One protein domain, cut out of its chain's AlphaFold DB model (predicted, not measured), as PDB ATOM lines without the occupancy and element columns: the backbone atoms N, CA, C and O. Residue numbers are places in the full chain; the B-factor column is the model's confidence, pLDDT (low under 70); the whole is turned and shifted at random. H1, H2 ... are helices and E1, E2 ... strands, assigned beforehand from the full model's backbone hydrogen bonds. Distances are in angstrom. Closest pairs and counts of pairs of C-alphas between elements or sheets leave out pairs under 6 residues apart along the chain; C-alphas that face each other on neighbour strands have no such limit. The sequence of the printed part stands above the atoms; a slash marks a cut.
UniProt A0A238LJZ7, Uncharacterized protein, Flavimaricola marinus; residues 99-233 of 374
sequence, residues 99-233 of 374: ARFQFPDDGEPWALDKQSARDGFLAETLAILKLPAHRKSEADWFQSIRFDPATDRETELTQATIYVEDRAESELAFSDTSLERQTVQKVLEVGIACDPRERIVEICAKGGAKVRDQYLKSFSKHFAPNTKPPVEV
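Overview. This is residues 99 to 233 of the 374 residues of an uncharacterized protein of Flavimaricola marinus (UniProt A0A238LJZ7). A twisted antiparallel sheet of five strands has two helices, H1 and H2, packed side by side over one face, while the hairpin of E3 and E4 runs on far past the other strands as a long twisted arm, residues 165 to 187. At the other end of E3, the hairpin of E2 and E3 makes a shorter arm round residues 147 to 154 that sticks out away from the helices. The printed part has 135 residues, with two named helices and five named strands in the order E1 H1 E2 E3 E4 E5 H2, a mixed class; the sheet's order is E1 E5 E4 E3 E2. It is loose, with a radius of gyration of the C-alphas of 18.1 A, and elongated, spanning 63 by 37 by 27 A.

Along the chain. In the sheet, E3 is residues 154 to 174, 47.7 A long, and bends by 83 degrees at residue 170. E4, residues 179 to 195, is 48.6 A long and begins with C-alpha 179 at (36.760, -4.315, -5.925). E2, residues 137 to 147, is 30.4 A long and bends by 51 degrees at residue 143. E5 is residues 200 to 204, 13.3 A, and E1 is residues 99 to 102, 10.3 A, with C-alpha 99 at (33.513, 29.937, -29.889). H1, residues 115 to 129, is 21.2 A long; H2, residues 209 to 223, is 20.4 A long and ends with C-alpha 223 at (28.756, 42.543, -18.089).

Arrangement. E2, E3, E4 and E5 form a meander, each strand the antiparallel neighbour of the one before. N 190 and O 162 of E4 and E3 are 2.9 A apart, and in the arm N 182 and O 171 are 2.9 A apart. N 140 of E2 and O 161 of E3 are 2.8 A apart, N 202 of E5 and O 193 of E4 2.8 A, and N 101 of E1 and O 201 of E5 2.8 A, all within hydrogen-bond range. H1 is on the sheet at a height of 9.5 A, over E3 and E2, and runs across the strands; the C-alphas of Leu 122 and Ala 139 are its closest to E2, 7.0 A. H2 is on the sheet at a height of 9.1 A, over E5 and slantwise to the strands; the C-alphas of Ile 203 and Arg 212 are the closest of E5 and H2, 6.6 A. H1 and H2 touch, closest at the C-alphas of Ala 117 and His 222, 4.9 A, with a shallow tilt of 19 degrees, opposite ways. In both, each O i to N i+4 pair is within hydrogen-bond range.

Size, cuts and confidence. The C-alphas farthest apart, those of Gly 107 and Thr 177, are 64.7 A apart. The printed part has no cut, and the link from E1 to H1, 12 residues, is long. Residues 101 to 102 of E1 also pair antiparallel with residues 231 to 232. The mean pLDDT of the printed part is 91.0, and residues 149 to 151 are under 70.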
ATOM      1  N   ALA A  99      33.884  28.867 -28.967       91.56
ATOM      2  CA  ALA A  99      33.513  29.937 -29.889       91.56
ATOM      3  C   ALA A  99      34.057  31.280 -29.391       91.56
ATOM      4  O   ALA A  99      34.249  31.470 -28.188       91.56
ATOM      5  N   ARG A 100      34.273  32.198 -30.335       93.06
ATOM      6  CA  ARG A 100      34.710  33.575 -30.099       93.06
ATOM      7  C   ARG A 100      33.618  34.516 -30.569       93.06
ATOM      8  O   ARG A 100      33.080  34.331 -31.655       93.06
ATOM      9  N   PHE A 101      33.329  35.526 -29.769       94.88
ATOM     10  CA  PHE A 101      32.296  36.511 -30.032       94.88
ATOM     11  C   PHE A 101      32.899  37.909 -29.973       94.88
ATOM     12  O   PHE A 101      33.655  38.222 -29.052       94.88
ATOM     13  N   GLN A 102      32.567  38.730 -30.963       94.44
ATOM     14  CA  GLN A 102      32.979  40.122 -31.063       94.44
ATOM     15  C   GLN A 102      31.800  41.009 -30.675       94.44
ATOM     16  O   GLN A 102      30.753  40.976 -31.321       94.44
ATOM     17  N   PHE A 103      31.976  41.824 -29.642       94.00
ATOM     18  CA  PHE A 103      31.042  42.897 -29.321       94.00
ATOM     19  C   PHE A 103      31.412  44.166 -30.109       94.00
ATOM     20  O   PHE A 103      32.599  44.414 -30.372       94.00
ATOM     21  N   PRO A 104      30.422  44.992 -30.487       90.44
ATOM     22  CA  PRO A 104      30.699  46.336 -30.972       90.44
ATOM     23  C   PRO A 104      31.360  47.176 -29.876       90.44
ATOM     24  O   PRO A 104      31.139  46.939 -28.689       90.44
ATOM     25  N   ASP A 105      32.173  48.155 -30.277       88.31
ATOM     26  CA  ASP A 105      32.636  49.169 -29.330       88.31
ATOM     27  C   ASP A 105      31.539  50.193 -29.114       88.31
ATOM     28  O   ASP A 105      31.197  50.945 -30.024       88.31
ATOM     29  N   ASP A 106      31.003  50.232 -27.906       87.50
ATOM     30  CA  ASP A 106      30.105  51.286 -27.449       87.50
ATOM     31  C   ASP A 106      30.820  52.313 -26.555       87.50
ATOM     32  O   ASP A 106      30.194  53.267 -26.107       87.50
ATOM     33  N   GLY A 107      32.125  52.137 -26.303       85.56
ATOM     34  CA  GLY A 107      32.908  52.983 -25.399       85.56
ATOM     35  C   GLY A 107      32.637  52.763 -23.903       85.56
ATOM     36  O   GLY A 107      33.326  53.359 -23.079       85.56
ATOM     37  N   GLU A 108      31.697  51.888 -23.529       88.12
ATOM     38  CA  GLU A 108      31.283  51.681 -22.135       88.12
ATOM     39  C   GLU A 108      32.029  50.505 -21.492       88.12
ATOM     40  O   GLU A 108      31.933  49.382 -21.994       88.12
ATOM     41  N   PRO A 109      32.768  50.678 -20.385       90.88
ATOM     42  CA  PRO A 109      33.562  49.597 -19.807       90.88
ATOM     43  C   PRO A 109      32.684  48.425 -19.348       90.88
ATOM     44  O   PRO A 109      31.617  48.613 -18.759       90.88
ATOM     45  N   TRP A 110      33.151  47.194 -19.573       94.50
ATOM     46  CA  TRP A 110      32.454  46.012 -19.066       94.50
ATOM     47  C   TRP A 110      32.526  45.926 -17.543       94.50
ATOM     48  O   TRP A 110      33.547  46.209 -16.922       94.50
ATOM     49  N   ALA A 111      31.443  45.457 -16.930       94.38
ATOM     50  CA  ALA A 111      31.321  45.331 -15.480       94.38
ATOM     51  C   ALA A 111      32.033  44.089 -14.899       94.38
ATOM     52  O   ALA A 111      31.530  43.484 -13.952       94.38
ATOM     53  N   LEU A 112      33.180  43.692 -15.460       93.94
ATOM     54  CA  LEU A 112      33.864  42.432 -15.138       93.94
ATOM     55  C   LEU A 112      34.295  42.320 -13.672       93.94
ATOM     56  O   LEU A 112      34.364  41.207 -13.161       93.94
ATOM     57  N   ASP A 113      34.539  43.437 -12.985       93.56
ATOM     58  CA  ASP A 113      34.955  43.466 -11.574       93.56
ATOM     59  C   ASP A 113      33.804  43.706 -10.590       93.56
ATOM     60  O   ASP A 113      34.000  43.700  -9.374       93.56
ATOM     61  N   LYS A 114      32.574  43.900 -11.083       95.75
ATOM     62  CA  LYS A 114      31.416  44.097 -10.205       95.75
ATOM     63  C   LYS A 114      30.939  42.752  -9.669       95.75
ATOM     64  O   LYS A 114      30.428  41.928 -10.425       95.75
ATOM     65  N   GLN A 115      31.012  42.569  -8.350       95.94
ATOM     66  CA  GLN A 115      30.580  41.327  -7.700       95.94
ATOM     67  C   GLN A 115      29.123  40.966  -8.031       95.94
ATOM     68  O   GLN A 115      28.842  39.826  -8.373       95.94
ATOM     69  N   SER A 116      28.212  41.944  -8.049       96.69
ATOM     70  CA  SER A 116      26.809  41.708  -8.413       96.69
ATOM     71  C   SER A 116      26.621  41.197  -9.847       96.69
ATOM     72  O   SER A 116      25.714  40.403 -10.092       96.69
ATOM     73  N   ALA A 117      27.474  41.617 -10.788       96.56
ATOM     74  CA  ALA A 117      27.469  41.106 -12.159       96.56
ATOM     75  C   ALA A 117      28.017  39.674 -12.217       96.56
ATOM     76  O   ALA A 117      27.415  38.814 -12.859       96.56
ATOM     77  N   ARG A 118      29.110  39.389 -11.492       97.12
ATOM     78  CA  ARG A 118      29.679  38.035 -11.372       97.12
ATOM     79  C   ARG A 118      28.687  37.048 -10.754       97.12
ATOM     80  O   ARG A 118      28.490  35.968 -11.306       97.12
ATOM     81  N   ASP A 119      28.019  37.436  -9.670       95.88
ATOM     82  CA  ASP A 119      27.021  36.611  -8.981       95.88
ATOM     83  C   ASP A 119      25.804  36.339  -9.875       95.88
ATOM     84  O   ASP A 119      25.336  35.203  -9.979       95.88
ATOM     85  N   GLY A 120      25.309  37.372 -10.568       95.94
ATOM     86  CA  GLY A 120      24.204  37.244 -11.518       95.94
ATOM     87  C   GLY A 120      24.542  36.321 -12.691       95.94
ATOM     88  O   GLY A 120      23.735  35.464 -13.065       95.94
ATOM     89  N   PHE A 121      25.755  36.452 -13.229       96.56
ATOM     90  CA  PHE A 121      26.256  35.603 -14.301       96.56
ATOM     91  C   PHE A 121      26.441  34.141 -13.865       96.56
ATOM     92  O   PHE A 121      26.054  33.222 -14.593       96.56
ATOM     93  N   LEU A 122      26.978  33.906 -12.662       95.06
ATOM     94  CA  LEU A 122      27.097  32.565 -12.090       95.06
ATOM     95  C   LEU A 122      25.716  31.920 -11.925       95.06
ATOM     96  O   LEU A 122      25.503  30.808 -12.404       95.06
ATOM     97  N   ALA A 123      24.751  32.626 -11.330       93.88
ATOM     98  CA  ALA A 123      23.401  32.103 -11.120       93.88
ATOM     99  C   ALA A 123      22.718  31.673 -12.432       93.88
ATOM    100  O   ALA A 123      22.105  30.605 -12.508       93.88
ATOM    101  N   GLU A 124      22.853  32.466 -13.497       95.00
ATOM    102  CA  GLU A 124      22.322  32.105 -14.814       95.00
ATOM    103  C   GLU A 124      23.101  30.972 -15.485       95.00
ATOM    104  O   GLU A 124      22.492  30.108 -16.118       95.00
ATOM    105  N   THR A 125      24.421  30.914 -15.300       92.88
ATOM    106  CA  THR A 125      25.245  29.790 -15.763       92.88
ATOM    107  C   THR A 125      24.773  28.467 -15.158       92.88
ATOM    108  O   THR A 125      24.618  27.479 -15.882       92.88
ATOM    109  N   LEU A 126      24.445  28.448 -13.863       92.19
ATOM    110  CA  LEU A 126      23.876  27.269 -13.200       92.19
ATOM    111  C   LEU A 126      22.498  26.897 -13.766       92.19
ATOM    112  O   LEU A 126      22.214  25.717 -13.995       92.19
ATOM    113  N   ALA A 127      21.658  27.891 -14.062       92.88
ATOM    114  CA  ALA A 127      20.350  27.662 -14.675       92.88
ATOM    115  C   ALA A 127      20.461  27.055 -16.089       92.88
ATOM    116  O   ALA A 127      19.667  26.183 -16.453       92.88
ATOM    117  N   ILE A 128      21.467  27.464 -16.873       93.62
ATOM    118  CA  ILE A 128      21.756  26.918 -18.211       93.62
ATOM    119  C   ILE A 128      22.107  25.430 -18.139       93.62
ATOM    120  O   ILE A 128      21.629  24.642 -18.960       93.62
ATOM    121  N   LEU A 129      22.891  25.036 -17.132       89.62
ATOM    122  CA  LEU A 129      23.309  23.648 -16.921       89.62
ATOM    123  C   LEU A 129      22.163  22.730 -16.471       89.62
ATOM    124  O   LEU A 129      22.276  21.510 -16.590       89.62
ATOM    125  N   LYS A 130      21.038  23.295 -16.002       87.06
ATOM    126  CA  LYS A 130      19.857  22.556 -15.515       87.06
ATOM    127  C   LYS A 130      20.204  21.538 -14.425       87.06
ATOM    128  O   LYS A 130      19.657  20.430 -14.393       87.06
ATOM    129  N   LEU A 131      21.132  21.908 -13.552       81.94
ATOM    130  CA  LEU A 131      21.543  21.085 -12.423       81.94
ATOM    131  C   LEU A 131      20.645  21.352 -11.201       81.94
ATOM    132  O   LEU A 131      20.052  22.427 -11.094       81.94
ATOM    133  N   PRO A 132      20.491  20.375 -10.287       83.25
ATOM    134  CA  PRO A 132      19.743  20.579  -9.049       83.25
ATOM    135  C   PRO A 132      20.315  21.725  -8.202       83.25
ATOM    136  O   PRO A 132      21.527  21.857  -8.086       83.25
ATOM    137  N   ALA A 133      19.451  22.486  -7.525       82.25
ATOM    138  CA  ALA A 133      19.853  23.671  -6.755       82.25
ATOM    139  C   ALA A 133      20.797  23.395  -5.565       82.25
ATOM    140  O   ALA A 133      21.414  24.320  -5.055       82.25
ATOM    141  N   HIS A 134      20.897  22.143  -5.105       85.50
ATOM    142  CA  HIS A 134      21.803  21.756  -4.019       85.50
ATOM    143  C   HIS A 134      23.240  21.482  -4.488       85.50
ATOM    144  O   HIS A 134      24.095  21.200  -3.652       85.50
ATOM    145  N   ARG A 135      23.498  21.491  -5.803       88.81
ATOM    146  CA  ARG A 135      24.836  21.262  -6.352       88.81
ATOM    147  C   ARG A 135      25.754  22.414  -5.985       88.81
ATOM    148  O   ARG A 135      25.375  23.577  -6.113       88.81
ATOM    149  N   LYS A 136      26.961  22.078  -5.539       92.19
ATOM    150  CA  LYS A 136      27.993  23.072  -5.260       92.19
ATOM    151  C   LYS A 136      28.483  23.696  -6.559       92.19
ATOM    152  O   LYS A 136      28.540  23.042  -7.601       92.19
ATOM    153  N   SER A 137      28.860  24.961  -6.477       92.69
ATOM    154  CA  SER A 137      29.446  25.685  -7.591       92.69
ATOM    155  C   SER A 137      30.376  26.774  -7.101       92.69
ATOM    156  O   SER A 137      30.097  27.404  -6.081       92.69
ATOM    157  N   GLU A 138      31.407  27.048  -7.879       93.19
ATOM    158  CA  GLU A 138      32.363  28.116  -7.633       93.19
ATOM    159  C   GLU A 138      32.760  28.756  -8.963       93.19
ATOM    160  O   GLU A 138      32.822  28.079  -9.988       93.19
ATOM    161  N   ALA A 139      33.003  30.065  -8.956       94.62
ATOM    162  CA  ALA A 139      33.559  30.781 -10.095       94.62
ATOM    163  C   ALA A 139      34.911  31.372  -9.696       94.62
ATOM    164  O   ALA A 139      34.961  32.301  -8.890       94.62
ATOM    165  N   ASP A 140      35.986  30.848 -10.275       95.06
ATOM    166  CA  ASP A 140      37.332  31.385 -10.107       95.06
ATOM    167  C   ASP A 140      37.607  32.429 -11.190       95.06
ATOM    168  O   ASP A 140      37.637  32.105 -12.379       95.06
ATOM    169  N   TRP A 141      37.784  33.682 -10.771       95.44
ATOM    170  CA  TRP A 141      38.090  34.817 -11.641       95.44
ATOM    171  C   TRP A 141      39.552  35.219 -11.469       95.44
ATOM    172  O   TRP A 141      40.007  35.450 -10.345       95.44
ATOM    173  N   PHE A 142      40.279  35.352 -12.573       95.06
ATOM    174  CA  PHE A 142      41.695  35.706 -12.558       95.06
ATOM    175  C   PHE A 142      42.121  36.463 -13.811       95.06
ATOM    176  O   PHE A 142      41.428  36.449 -14.825       95.06
ATOM    177  N   GLN A 143      43.268  37.131 -13.722       96.06
ATOM    178  CA  GLN A 143      43.912  37.759 -14.870       96.06
ATOM    179  C   GLN A 143      44.911  36.784 -15.486       96.06
ATOM    180  O   GLN A 143      45.630  36.085 -14.766       96.06
ATOM    181  N   SER A 144      44.952  36.752 -16.810       94.94
ATOM    182  CA  SER A 144      45.954  36.032 -17.595       94.94
ATOM    183  C   SER A 144      46.479  36.943 -18.698       94.94
ATOM    184  O   SER A 144      45.754  37.813 -19.176       94.94
ATOM    185  N   ILE A 145      47.727  36.753 -19.109       93.88
ATOM    186  CA  ILE A 145      48.327  37.510 -20.209       93.88
ATOM    187  C   ILE A 145      48.562  36.552 -21.361       93.88
ATOM    188  O   ILE A 145      49.300  35.589 -21.224       93.88
ATOM    189  N   ARG A 146      47.926  36.799 -22.504       87.69
ATOM    190  CA  ARG A 146      48.162  36.044 -23.735       87.69
ATOM    191  C   ARG A 146      49.244  36.730 -24.556       87.69
ATOM    192  O   ARG A 146      49.104  37.905 -24.882       87.69
ATOM    193  N   PHE A 147      50.250  35.965 -24.955       77.75
ATOM    194  CA  PHE A 147      51.319  36.423 -25.835       77.75
ATOM    195  C   PHE A 147      50.989  36.081 -27.287       77.75
ATOM    196  O   PHE A 147      50.605  34.949 -27.605       77.75
ATOM    197  N   ASP A 148      51.115  37.062 -28.174       70.81
ATOM    198  CA  ASP A 148      51.105  36.823 -29.610       70.81
ATOM    199  C   ASP A 148      52.458  36.217 -30.025       70.81
ATOM    200  O   ASP A 148      53.485  36.883 -29.915       70.81
ATOM    201  N   PRO A 149      52.502  34.975 -30.532       60.31
ATOM    202  CA  PRO A 149      53.765  34.279 -30.771       60.31
ATOM    203  C   PRO A 149      54.604  34.863 -31.921       60.31
ATOM    204  O   PRO A 149      55.740  34.431 -32.104       60.31
ATOM    205  N   ALA A 150      54.065  35.783 -32.731       56.91
ATOM    206  CA  ALA A 150      54.787  36.407 -33.841       56.91
ATOM    207  C   ALA A 150      55.311  37.804 -33.488       56.91
ATOM    208  O   ALA A 150      56.363  38.214 -33.977       56.91
ATOM    209  N   THR A 151      54.559  38.545 -32.679       69.81
ATOM    210  CA  THR A 151      54.848  39.946 -32.343       69.81
ATOM    211  C   THR A 151      55.277  40.148 -30.899       69.81
ATOM    212  O   THR A 151      55.661  41.260 -30.548       69.81
ATOM    213  N   ASP A 152      55.182  39.099 -30.079       70.50
ATOM    214  CA  ASP A 152      55.370  39.134 -28.627       70.50
ATOM    215  C   ASP A 152      54.438  40.138 -27.929       70.50
ATOM    216  O   ASP A 152      54.674  40.613 -26.822       70.50
ATOM    217  N   ARG A 153      53.344  40.511 -28.606       79.19
ATOM    218  CA  ARG A 153      52.371  41.451 -28.067       79.19
ATOM    219  C   ARG A 153      51.573  40.774 -26.965       79.19
ATOM    220  O   ARG A 153      50.909  39.763 -27.191       79.19
ATOM    221  N   GLU A 154      51.548  41.420 -25.813       89.88
ATOM    222  CA  GLU A 154      50.735  41.014 -24.680       89.88
ATOM    223  C   GLU A 154      49.283  41.466 -24.835       89.88
ATOM    224  O   GLU A 154      48.976  42.572 -25.294       89.88
ATOM    225  N   THR A 155      48.375  40.587 -24.429       90.62
ATOM    226  CA  THR A 155      46.951  40.871 -24.292       90.62
ATOM    227  C   THR A 155      46.503  40.413 -22.919       90.62
ATOM    228  O   THR A 155      46.479  39.217 -22.631       90.62
ATOM    229  N   GLU A 156      46.147  41.373 -22.076       95.31
ATOM    230  CA  GLU A 156      45.567  41.117 -20.765       95.31
ATOM    231  C   GLU A 156      44.124  40.628 -20.922       95.31
ATOM    232  O   GLU A 156      43.317  41.220 -21.645       95.31
ATOM    233  N   LEU A 157      43.812  39.521 -20.254       95.44
ATOM    234  CA  LEU A 157      42.520  38.863 -20.301       95.44
ATOM    235  C   LEU A 157      41.993  38.642 -18.890       95.44
ATOM    236  O   LEU A 157      42.622  37.947 -18.087       95.44
ATOM    237  N   THR A 158      40.759  39.082 -18.655       96.50
ATOM    238  CA  THR A 158      39.988  38.617 -17.503       96.50
ATOM    239  C   THR A 158      39.408  37.252 -17.841       96.50
ATOM    240  O   THR A 158      38.591  37.121 -18.756       96.50
ATOM    241  N   GLN A 159      39.791  36.235 -17.084       95.25
ATOM    242  CA  GLN A 159      39.330  34.868 -17.254       95.25
ATOM    243  C   GLN A 159      38.457  34.425 -16.079       95.25
ATOM    244  O   GLN A 159      38.674  34.818 -14.933       95.25
ATOM    245  N   ALA A 160      37.459  33.598 -16.379       95.19
ATOM    246  CA  ALA A 160      36.629  32.923 -15.398       95.19
ATOM    247  C   ALA A 160      36.559  31.431 -15.695       95.19
ATOM    248  O   ALA A 160      36.275  31.029 -16.828       95.19
ATOM    249  N   THR A 161      36.731  30.621 -14.657       95.06
ATOM    250  CA  THR A 161      36.375  29.203 -14.687       95.06
ATOM    251  C   THR A 161      35.256  28.953 -13.703       95.06
ATOM    252  O   THR A 161      35.404  29.191 -12.508       95.06
ATOM    253  N   ILE A 162      34.127  28.465 -14.206       94.75
ATOM    254  CA  ILE A 162      32.998  28.070 -13.375       94.75
ATOM    255  C   ILE A 162      33.040  26.559 -13.200       94.75
ATOM    256  O   ILE A 162      32.858  25.815 -14.166       94.75
ATOM    257  N   TYR A 163      33.254  26.134 -11.962       93.25
ATOM    258  CA  TYR A 163      33.197  24.750 -11.521       93.25
ATOM    259  C   TYR A 163      31.810  24.468 -10.966       93.25
ATOM    260  O   TYR A 163      31.308  25.202 -10.114       93.25
ATOM    261  N   VAL A 164      31.181  23.397 -11.438       92.25
ATOM    262  CA  VAL A 164      29.874  22.970 -10.943       92.25
ATOM    263  C   VAL A 164      29.891  21.481 -10.681       92.25
ATOM    264  O   VAL A 164      30.362  20.691 -11.496       92.25
ATOM    265  N   GLU A 165      29.349  21.093  -9.539       92.25
ATOM    266  CA  GLU A 165      29.144  19.702  -9.184       92.25
ATOM    267  C   GLU A 165      28.165  19.041 -10.176       92.25
ATOM    268  O   GLU A 165      26.989  19.406 -10.254       92.25
ATOM    269  N   ASP A 166      28.655  18.077 -10.958       89.38
ATOM    270  CA  ASP A 166      27.874  17.388 -11.990       89.38
ATOM    271  C   ASP A 166      27.017  16.260 -11.376       89.38
ATOM    272  O   ASP A 166      26.737  16.205 -10.176       89.38
ATOM    273  N   ARG A 167      26.529  15.325 -12.181       85.81
ATOM    274  CA  ARG A 167      25.928  14.089 -11.688       85.81
ATOM    275  C   ARG A 167      27.024  13.179 -11.152       85.81
ATOM    276  O   ARG A 167      28.096  13.071 -11.737       85.81
ATOM    277  N   ALA A 168      26.729  12.514 -10.043       87.94
ATOM    278  CA  ALA A 168      27.629  11.508  -9.521       87.94
ATOM    279  C   ALA A 168      27.692  10.318 -10.487       87.94
ATOM    280  O   ALA A 168      26.660   9.863 -10.992       87.94
ATOM    281  N   GLU A 169      28.898   9.824 -10.726       89.94
ATOM    282  CA  GLU A 169      29.155   8.641 -11.535       89.94
ATOM    283  C   GLU A 169      29.490   7.461 -10.631       89.94
ATOM    284  O   GLU A 169      29.997   7.618  -9.520       89.94
ATOM    285  N   SER A 170      29.155   6.261 -11.094       92.50
ATOM    286  CA  SER A 170      29.414   5.039 -10.350       92.50
ATOM    287  C   SER A 170      30.568   4.286 -10.989       92.50
ATOM    288  O   SER A 170      30.413   3.709 -12.066       92.50
ATOM    289  N   GLU A 171      31.705   4.279 -10.305       93.31
ATOM    290  CA  GLU A 171      32.958   3.699 -10.784       93.31
ATOM    291  C   GLU A 171      33.357   2.509  -9.910       93.31
ATOM    292  O   GLU A 171      32.980   2.427  -8.739       93.31
ATOM    293  N   LEU A 172      34.083   1.554 -10.490       94.06
ATOM    294  CA  LEU A 172      34.700   0.470  -9.729       94.06
ATOM    295  C   LEU A 172      36.099   0.913  -9.307       94.06
ATOM    296  O   LEU A 172      36.874   1.351 -10.154       94.06
ATOM    297  N   ALA A 173      36.415   0.771  -8.025       89.44
ATOM    298  CA  ALA A 173      37.749   0.997  -7.488       89.44
ATOM    299  C   ALA A 173      38.112  -0.092  -6.489       89.44
ATOM    300  O   ALA A 173      37.241  -0.691  -5.856       89.44
ATOM    301  N   PHE A 174      39.403  -0.375  -6.384       89.25
ATOM    302  CA  PHE A 174      39.901  -1.280  -5.363       89.25
ATOM    303  C   PHE A 174      39.911  -0.557  -4.012       89.25
ATOM    304  O   PHE A 174      40.444   0.544  -3.906       89.25
ATOM    305  N   SER A 175      39.302  -1.174  -3.002       80.94
ATOM    306  CA  SER A 175      39.631  -0.944  -1.597       80.94
ATOM    307  C   SER A 175      40.835  -1.810  -1.216       80.94
ATOM    308  O   SER A 175      41.313  -2.614  -2.020       80.94
ATOM    309  N   ASP A 176      41.279  -1.721   0.037       75.94
ATOM    310  CA  ASP A 176      42.389  -2.524   0.571       75.94
ATOM    311  C   ASP A 176      42.196  -4.043   0.386       75.94
ATOM    312  O   ASP A 176      43.154  -4.811   0.438       75.94
ATOM    313  N   THR A 177      40.951  -4.505   0.201       82.81
ATOM    314  CA  THR A 177      40.630  -5.941   0.183       82.81
ATOM    315  C   THR A 177      39.745  -6.395  -0.974       82.81
ATOM    316  O   THR A 177      39.686  -7.598  -1.237       82.81
ATOM    317  N   SER A 178      39.041  -5.495  -1.672       91.62
ATOM    318  CA  SER A 178      38.104  -5.909  -2.719       91.62
ATOM    319  C   SER A 178      37.827  -4.836  -3.774       91.62
ATOM    320  O   SER A 178      38.157  -3.668  -3.606       91.62
ATOM    321  N   LEU A 179      37.239  -5.243  -4.902       94.31
ATOM    322  CA  LEU A 179      36.760  -4.315  -5.925       94.31
ATOM    323  C   LEU A 179      35.351  -3.846  -5.553       94.31
ATOM    324  O   LEU A 179      34.402  -4.634  -5.578       94.31
ATOM    325  N   GLU A 180      35.211  -2.562  -5.252       94.69
ATOM    326  CA  GLU A 180      33.981  -1.972  -4.740       94.69
ATOM    327  C   GLU A 180      33.456  -0.872  -5.658       94.69
ATOM    328  O   GLU A 180      34.168  -0.285  -6.475       94.69
ATOM    329  N   ARG A 181      32.156  -0.602  -5.538       92.69
ATOM    330  CA  ARG A 181      31.491   0.461  -6.283       92.69
ATOM    331  C   ARG A 181      31.555   1.752  -5.477       92.69
ATOM    332  O   ARG A 181      30.898   1.857  -4.445       92.69
ATOM    333  N   GLN A 182      32.262   2.747  -5.999       91.75
ATOM    334  CA  GLN A 182      32.319   4.086  -5.428       91.75
ATOM    335  C   GLN A 182      31.453   5.071  -6.217       91.75
ATOM    336  O   GLN A 182      31.310   4.981  -7.439       91.75
ATOM    337  N   THR A 183      30.843   6.007  -5.492       90.69
ATOM    338  CA  THR A 183      30.114   7.133  -6.082       90.69
ATOM    339  C   THR A 183      31.068   8.316  -6.156       90.69
ATOM    340  O   THR A 183      31.414   8.885  -5.124       90.69
ATOM    341  N   VAL A 184      31.498   8.677  -7.364       90.31
ATOM    342  CA  VAL A 184      32.433   9.781  -7.592       90.31
ATOM    343  C   VAL A 184      31.664  10.992  -8.077       90.31
ATOM    344  O   VAL A 184      30.949  10.951  -9.081       90.31
ATOM    345  N   GLN A 185      31.820  12.091  -7.356       89.94
ATOM    346  CA  GLN A 185      31.182  13.340  -7.708       89.94
ATOM    347  C   GLN A 185      32.048  14.090  -8.726       89.94
ATOM    348  O   GLN A 185      33.081  14.652  -8.375       89.94
ATOM    349  N   LYS A 186      31.646  14.071 -10.002       90.75
ATOM    350  CA  LYS A 186      32.378  14.755 -11.077       90.75
ATOM    351  C   LYS A 186      32.149  16.267 -11.035       90.75
ATOM    352  O   LYS A 186      31.147  16.741 -10.491       90.75
ATOM    353  N   VAL A 187      33.074  17.002 -11.651       90.56
ATOM    354  CA  VAL A 187      33.013  18.455 -11.829       90.56
ATOM    355  C   VAL A 187      32.845  18.774 -13.311       90.56
ATOM    356  O   VAL A 187      33.526  18.215 -14.173       90.56
ATOM    357  N   LEU A 188      31.914  19.674 -13.607       89.31
ATOM    358  CA  LEU A 188      31.742  20.290 -14.911       89.31
ATOM    359  C   LEU A 188      32.385  21.676 -14.898       89.31
ATOM    360  O   LEU A 188      32.182  22.451 -13.968       89.31
ATOM    361  N   GLU A 189      33.112  21.988 -15.966       91.56
ATOM    362  CA  GLU A 189      33.809  23.261 -16.142       91.56
ATOM    363  C   GLU A 189      33.204  24.067 -17.293       91.56
ATOM    364  O   GLU A 189      32.949  23.536 -18.384       91.56
ATOM    365  N   VAL A 190      33.045  25.369 -17.067       93.31
ATOM    366  CA  VAL A 190      32.772  26.367 -18.106       93.31
ATOM    367  C   VAL A 190      33.874  27.416 -18.054       93.31
ATOM    368  O   VAL A 190      34.059  28.057 -17.024       93.31
ATOM    369  N   GLY A 191      34.601  27.585 -19.157       94.25
ATOM    370  CA  GLY A 191      35.686  28.559 -19.270       94.25
ATOM    371  C   GLY A 191      35.275  29.769 -20.100       94.25
ATOM    372  O   GLY A 191      34.665  29.615 -21.164       94.25
ATOM    373  N   ILE A 192      35.626  30.962 -19.631       95.62
ATOM    374  CA  ILE A 192      35.357  32.233 -20.306       95.62
ATOM    375  C   ILE A 192      36.618  33.076 -20.261       95.62
ATOM    376  O   ILE A 192      37.128  33.327 -19.176       95.62
ATOM    377  N   ALA A 193      37.085  33.545 -21.413       95.69
ATOM    378  CA  ALA A 193      38.179  34.503 -21.498       95.69
ATOM    379  C   ALA A 193      37.682  35.786 -22.165       95.69
ATOM    380  O   ALA A 193      37.068  35.741 -23.235       95.69
ATOM    381  N   CYS A 194      37.940  36.920 -21.523       95.81
ATOM    382  CA  CYS A 194      37.458  38.226 -21.942       95.81
ATOM    383  C   CYS A 194      38.638  39.141 -22.234       95.81
ATOM    384  O   CYS A 194      39.445  39.400 -21.347       95.81
ATOM    385  N   ASP A 195      38.675  39.682 -23.446       94.94
ATOM    386  CA  ASP A 195      39.505  40.832 -23.791       94.94
ATOM    387  C   ASP A 195      38.607  42.080 -23.743       94.94
ATOM    388  O   ASP A 195      37.844  42.332 -24.688       94.94
ATOM    389  N   PRO A 196      38.615  42.844 -22.635       93.06
ATOM    390  CA  PRO A 196      37.770  44.024 -22.504       93.06
ATOM    391  C   PRO A 196      38.198  45.161 -23.440       93.06
ATOM    392  O   PRO A 196      37.370  46.018 -23.746       93.06
ATOM    393  N   ARG A 197      39.455  45.181 -23.905       91.12
ATOM    394  CA  ARG A 197      39.982  46.225 -24.790       91.12
ATOM    395  C   ARG A 197      39.506  46.017 -26.221       91.12
ATOM    396  O   ARG A 197      38.998  46.947 -26.834       91.12
ATOM    397  N   GLU A 198      39.640  44.801 -26.738       90.69
ATOM    398  CA  GLU A 198      39.199  44.458 -28.094       90.69
ATOM    399  C   GLU A 198      37.720  44.032 -28.141       90.69
ATOM    400  O   GLU A 198      37.177  43.782 -29.218       90.69
ATOM    401  N   ARG A 199      37.036  43.996 -26.985       93.69
ATOM    402  CA  ARG A 199      35.610  43.650 -26.830       93.69
ATOM    403  C   ARG A 199      35.291  42.230 -27.273       93.69
ATOM    404  O   ARG A 199      34.300  41.975 -27.964       93.69
ATOM    405  N   ILE A 200      36.135  41.292 -26.866       94.25
ATOM    406  CA  ILE A 200      36.047  39.899 -27.291       94.25
ATOM    407  C   ILE A 200      35.753  38.999 -26.105       94.25
ATOM    408  O   ILE A 200      36.346  39.135 -25.038       94.25
ATOM    409  N   VAL A 201      34.847  38.049 -26.321       96.31
ATOM    410  CA  VAL A 201      34.565  36.969 -25.377       96.31
ATOM    411  C   VAL A 201      34.791  35.640 -26.068       96.31
ATOM    412  O   VAL A 201      34.226  35.362 -27.126       96.31
ATOM    413  N   GLU A 202      35.594  34.789 -25.452       95.31
ATOM    414  CA  GLU A 202      35.777  33.403 -25.848       95.31
ATOM    415  C   GLU A 202      35.103  32.501 -24.818       95.31
ATOM    416  O   GLU A 202      35.349  32.623 -23.621       95.31
ATOM    417  N   ILE A 203      34.252  31.587 -25.283       95.75
ATOM    418  CA  ILE A 203      33.492  30.676 -24.422       95.75
ATOM    419  C   ILE A 203      33.881  29.244 -24.758       95.75
ATOM    420  O   ILE A 203      33.706  28.794 -25.895       95.75
ATOM    421  N   CYS A 204      34.350  28.508 -23.752       93.25
ATOM    422  CA  CYS A 204      34.641  27.085 -23.828       93.25
ATOM    423  C   CYS A 204      33.680  26.297 -22.931       93.25
ATOM    424  O   CYS A 204      33.773  26.343 -21.706       93.25
ATOM    425  N   ALA A 205      32.756  25.556 -23.543       91.94
ATOM    426  CA  ALA A 205      31.766  24.769 -22.816       91.94
ATOM    427  C   ALA A 205      31.315  23.516 -23.580       91.94
ATOM    428  O   ALA A 205      31.257  23.475 -24.817       91.94
ATOM    429  N   LYS A 206      30.918  22.487 -22.824       88.88
ATOM    430  CA  LYS A 206      30.172  21.337 -23.359       88.88
ATOM    431  C   LYS A 206      28.747  21.774 -23.751       88.88
ATOM    432  O   LYS A 206      28.220  22.748 -23.232       88.88
ATOM    433  N   GLY A 207      28.110  21.051 -24.679       85.56
ATOM    434  CA  GLY A 207      26.708  21.297 -25.076       85.56
ATOM    435  C   GLY A 207      26.493  22.021 -26.414       85.56
ATOM    436  O   GLY A 207      25.357  22.139 -26.869       85.56
ATOM    437  N   GLY A 208      27.568  22.427 -27.100       88.19
ATOM    438  CA  GLY A 208      27.508  22.959 -28.468       88.19
ATOM    439  C   GLY A 208      27.025  24.413 -28.566       88.19
ATOM    440  O   GLY A 208      26.937  25.116 -27.563       88.19
ATOM    441  N   ALA A 209      26.732  24.864 -29.793       89.69
ATOM    442  CA  ALA A 209      26.449  26.273 -30.104       89.69
ATOM    443  C   ALA A 209      25.296  26.852 -29.270       89.69
ATOM    444  O   ALA A 209      25.475  27.858 -28.600       89.69
ATOM    445  N   LYS A 210      24.167  26.137 -29.182       92.25
ATOM    446  CA  LYS A 210      22.990  26.582 -28.418       92.25
ATOM    447  C   LYS A 210      23.300  26.904 -26.952       92.25
ATOM    448  O   LYS A 210      22.723  27.837 -26.406       92.25
ATOM    449  N   VAL A 211      24.161  26.114 -26.309       93.19
ATOM    450  CA  VAL A 211      24.550  26.337 -24.909       93.19
ATOM    451  C   VAL A 211      25.494  27.536 -24.806       93.19
ATOM    452  O   VAL A 211      25.305  28.386 -23.939       93.19
ATOM    453  N   ARG A 212      26.452  27.673 -25.732       94.19
ATOM    454  CA  ARG A 212      27.327  28.854 -25.787       94.19
ATOM    455  C   ARG A 212      26.552  30.151 -26.022       94.19
ATOM    456  O   ARG A 212      26.854  31.133 -25.359       94.19
ATOM    457  N   ASP A 213      25.513  30.139 -26.854       94.44
ATOM    458  CA  ASP A 213      24.647  31.308 -27.064       94.44
ATOM    459  C   ASP A 213      23.910  31.717 -25.784       94.44
ATOM    460  O   ASP A 213      23.634  32.894 -25.566       94.44
ATOM    461  N   GLN A 214      23.565  30.753 -24.924       96.62
ATOM    462  CA  GLN A 214      22.956  31.050 -23.627       96.62
ATOM    463  C   GLN A 214      23.970  31.694 -22.677       96.62
ATOM    464  O   GLN A 214      23.631  32.690 -22.039       96.62
ATOM    465  N   TYR A 215      25.207  31.187 -22.632       96.75
ATOM    466  CA  TYR A 215      26.280  31.829 -21.867       96.75
ATOM    467  C   TYR A 215      26.590  33.228 -22.388       96.75
ATOM    468  O   TYR A 215      26.711  34.148 -21.591       96.75
ATOM    469  N   LEU A 216      26.628  33.419 -23.707       96.69
ATOM    470  CA  LEU A 216      26.840  34.726 -24.319       96.69
ATOM    471  C   LEU A 216      25.731  35.712 -23.946       96.69
ATOM    472  O   LEU A 216      26.023  36.832 -23.551       96.69
ATOM    473  N   LYS A 217      24.461  35.292 -24.006       96.50
ATOM    474  CA  LYS A 217      23.325  36.128 -23.582       96.50
ATOM    475  C   LYS A 217      23.419  36.518 -22.113       96.50
ATOM    476  O   LYS A 217      23.155  37.671 -21.777       96.50
ATOM    477  N   SER A 218      23.791  35.571 -21.256       96.88
ATOM    478  CA  SER A 218      24.001  35.844 -19.837       96.88
ATOM    479  C   SER A 218      25.163  36.817 -19.629       96.88
ATOM    480  O   SER A 218      25.029  37.800 -18.904       96.88
ATOM    481  N   PHE A 219      26.269  36.619 -20.351       97.12
ATOM    482  CA  PHE A 219      27.419  37.514 -20.322       97.12
ATOM    483  C   PHE A 219      27.018  38.934 -20.732       97.12
ATOM    484  O   PHE A 219      27.265  39.877 -19.982       97.12
ATOM    485  N   SER A 220      26.343  39.092 -21.878       96.25
ATOM    486  CA  SER A 220      25.855  40.390 -22.352       96.25
ATOM    487  C   SER A 220      24.972  41.054 -21.301       96.25
ATOM    488  O   SER A 220      25.182  42.212 -20.971       96.25
ATOM    489  N   LYS A 221      24.031  40.318 -20.703       96.50
ATOM    490  CA  LYS A 221      23.119  40.863 -19.692       96.50
ATOM    491  C   LYS A 221      23.841  41.416 -18.459       96.50
ATOM    492  O   LYS A 221      23.424  42.448 -17.942       96.50
ATOM    493  N   HIS A 222      24.867  40.729 -17.960       97.19
ATOM    494  CA  HIS A 222      25.497  41.085 -16.682       97.19
ATOM    495  C   HIS A 222      26.711  41.999 -16.838       97.19
ATOM    496  O   HIS A 222      26.908  42.896 -16.020       97.19
ATOM    497  N   PHE A 223      27.502  41.815 -17.895       96.44
ATOM    498  CA  PHE A 223      28.756  42.543 -18.089       96.44
ATOM    499  C   PHE A 223      28.677  43.648 -19.141       96.44
ATOM    500  O   PHE A 223      29.466  44.590 -19.063       96.44
ATOM    501  N   ALA A 224      27.727  43.565 -20.077       94.38
ATOM    502  CA  ALA A 224      27.585  44.483 -21.209       94.38
ATOM    503  C   ALA A 224      26.101  44.823 -21.529       94.38
ATOM    504  O   ALA A 224      25.674  44.687 -22.677       94.38
ATOM    505  N   PRO A 225      25.270  45.217 -20.534       91.19
ATOM    506  CA  PRO A 225      23.803  45.256 -20.667       91.19
ATOM    507  C   PRO A 225      23.279  46.237 -21.722       91.19
ATOM    508  O   PRO A 225      22.167  46.065 -22.216       91.19
ATOM    509  N   ASN A 226      24.062  47.267 -22.040       88.94
ATOM    510  CA  ASN A 226      23.688  48.321 -22.981       88.94
ATOM    511  C   ASN A 226      24.325  48.131 -24.365       88.94
ATOM    512  O   ASN A 226      24.051  48.910 -25.277       88.94
ATOM    513  N   THR A 227      25.166  47.110 -24.527       88.56
ATOM    514  CA  THR A 227      25.864  46.848 -25.781       88.56
ATOM    515  C   THR A 227      24.930  46.126 -26.749       88.56
ATOM    516  O   THR A 227      24.164  45.236 -26.363       88.56
ATOM    517  N   LYS A 228      24.995  46.484 -28.038       88.31
ATOM    518  CA  LYS A 228      24.304  45.731 -29.097       88.31
ATOM    519  C   LYS A 228      24.746  44.250 -29.074       88.31
ATOM    520  O   LYS A 228      25.864  43.957 -28.641       88.31
ATOM    521  N   PRO A 229      23.902  43.316 -29.557       86.56
ATOM    522  CA  PRO A 229      24.246  41.901 -29.580       86.56
ATOM    523  C   PRO A 229      25.593  41.643 -30.272       86.56
ATOM    524  O   PRO A 229      25.835  42.195 -31.347       86.56
ATOM    525  N   PRO A 230      26.464  40.815 -29.678       91.44
ATOM    526  CA  PRO A 230      27.720  40.431 -30.300       91.44
ATOM    527  C   PRO A 230      27.494  39.492 -31.483       91.44
ATOM    528  O   PRO A 230      26.462  38.827 -31.597       91.44
ATOM    529  N   VAL A 231      28.521  39.376 -32.315       90.62
ATOM    530  CA  VAL A 231      28.555  38.466 -33.460       90.62
ATOM    531  C   VAL A 231      29.543  37.339 -33.207       90.62
ATOM    532  O   VAL A 231      30.635  37.566 -32.686       90.62
ATOM    533  N   GLU A 232      29.167  36.103 -33.541       90.44
ATOM    534  CA  GLU A 232      30.122  34.992 -33.529       90.44
ATOM    535  C   GLU A 232      31.167  35.247 -34.614       90.44
ATOM    536  O   GLU A 232      30.825  35.447 -35.778       90.44
ATOM    537  N   VAL A 233      32.445  35.240 -34.236       86.38
ATOM    538  CA  VAL A 233      33.551  35.338 -35.185       86.38
ATOM    539  C   VAL A 233      33.598  34.013 -35.948       86.38
ATOM    540  O   VAL A 233      33.944  32.980 -35.357       86.38
TER     541      VAL A 233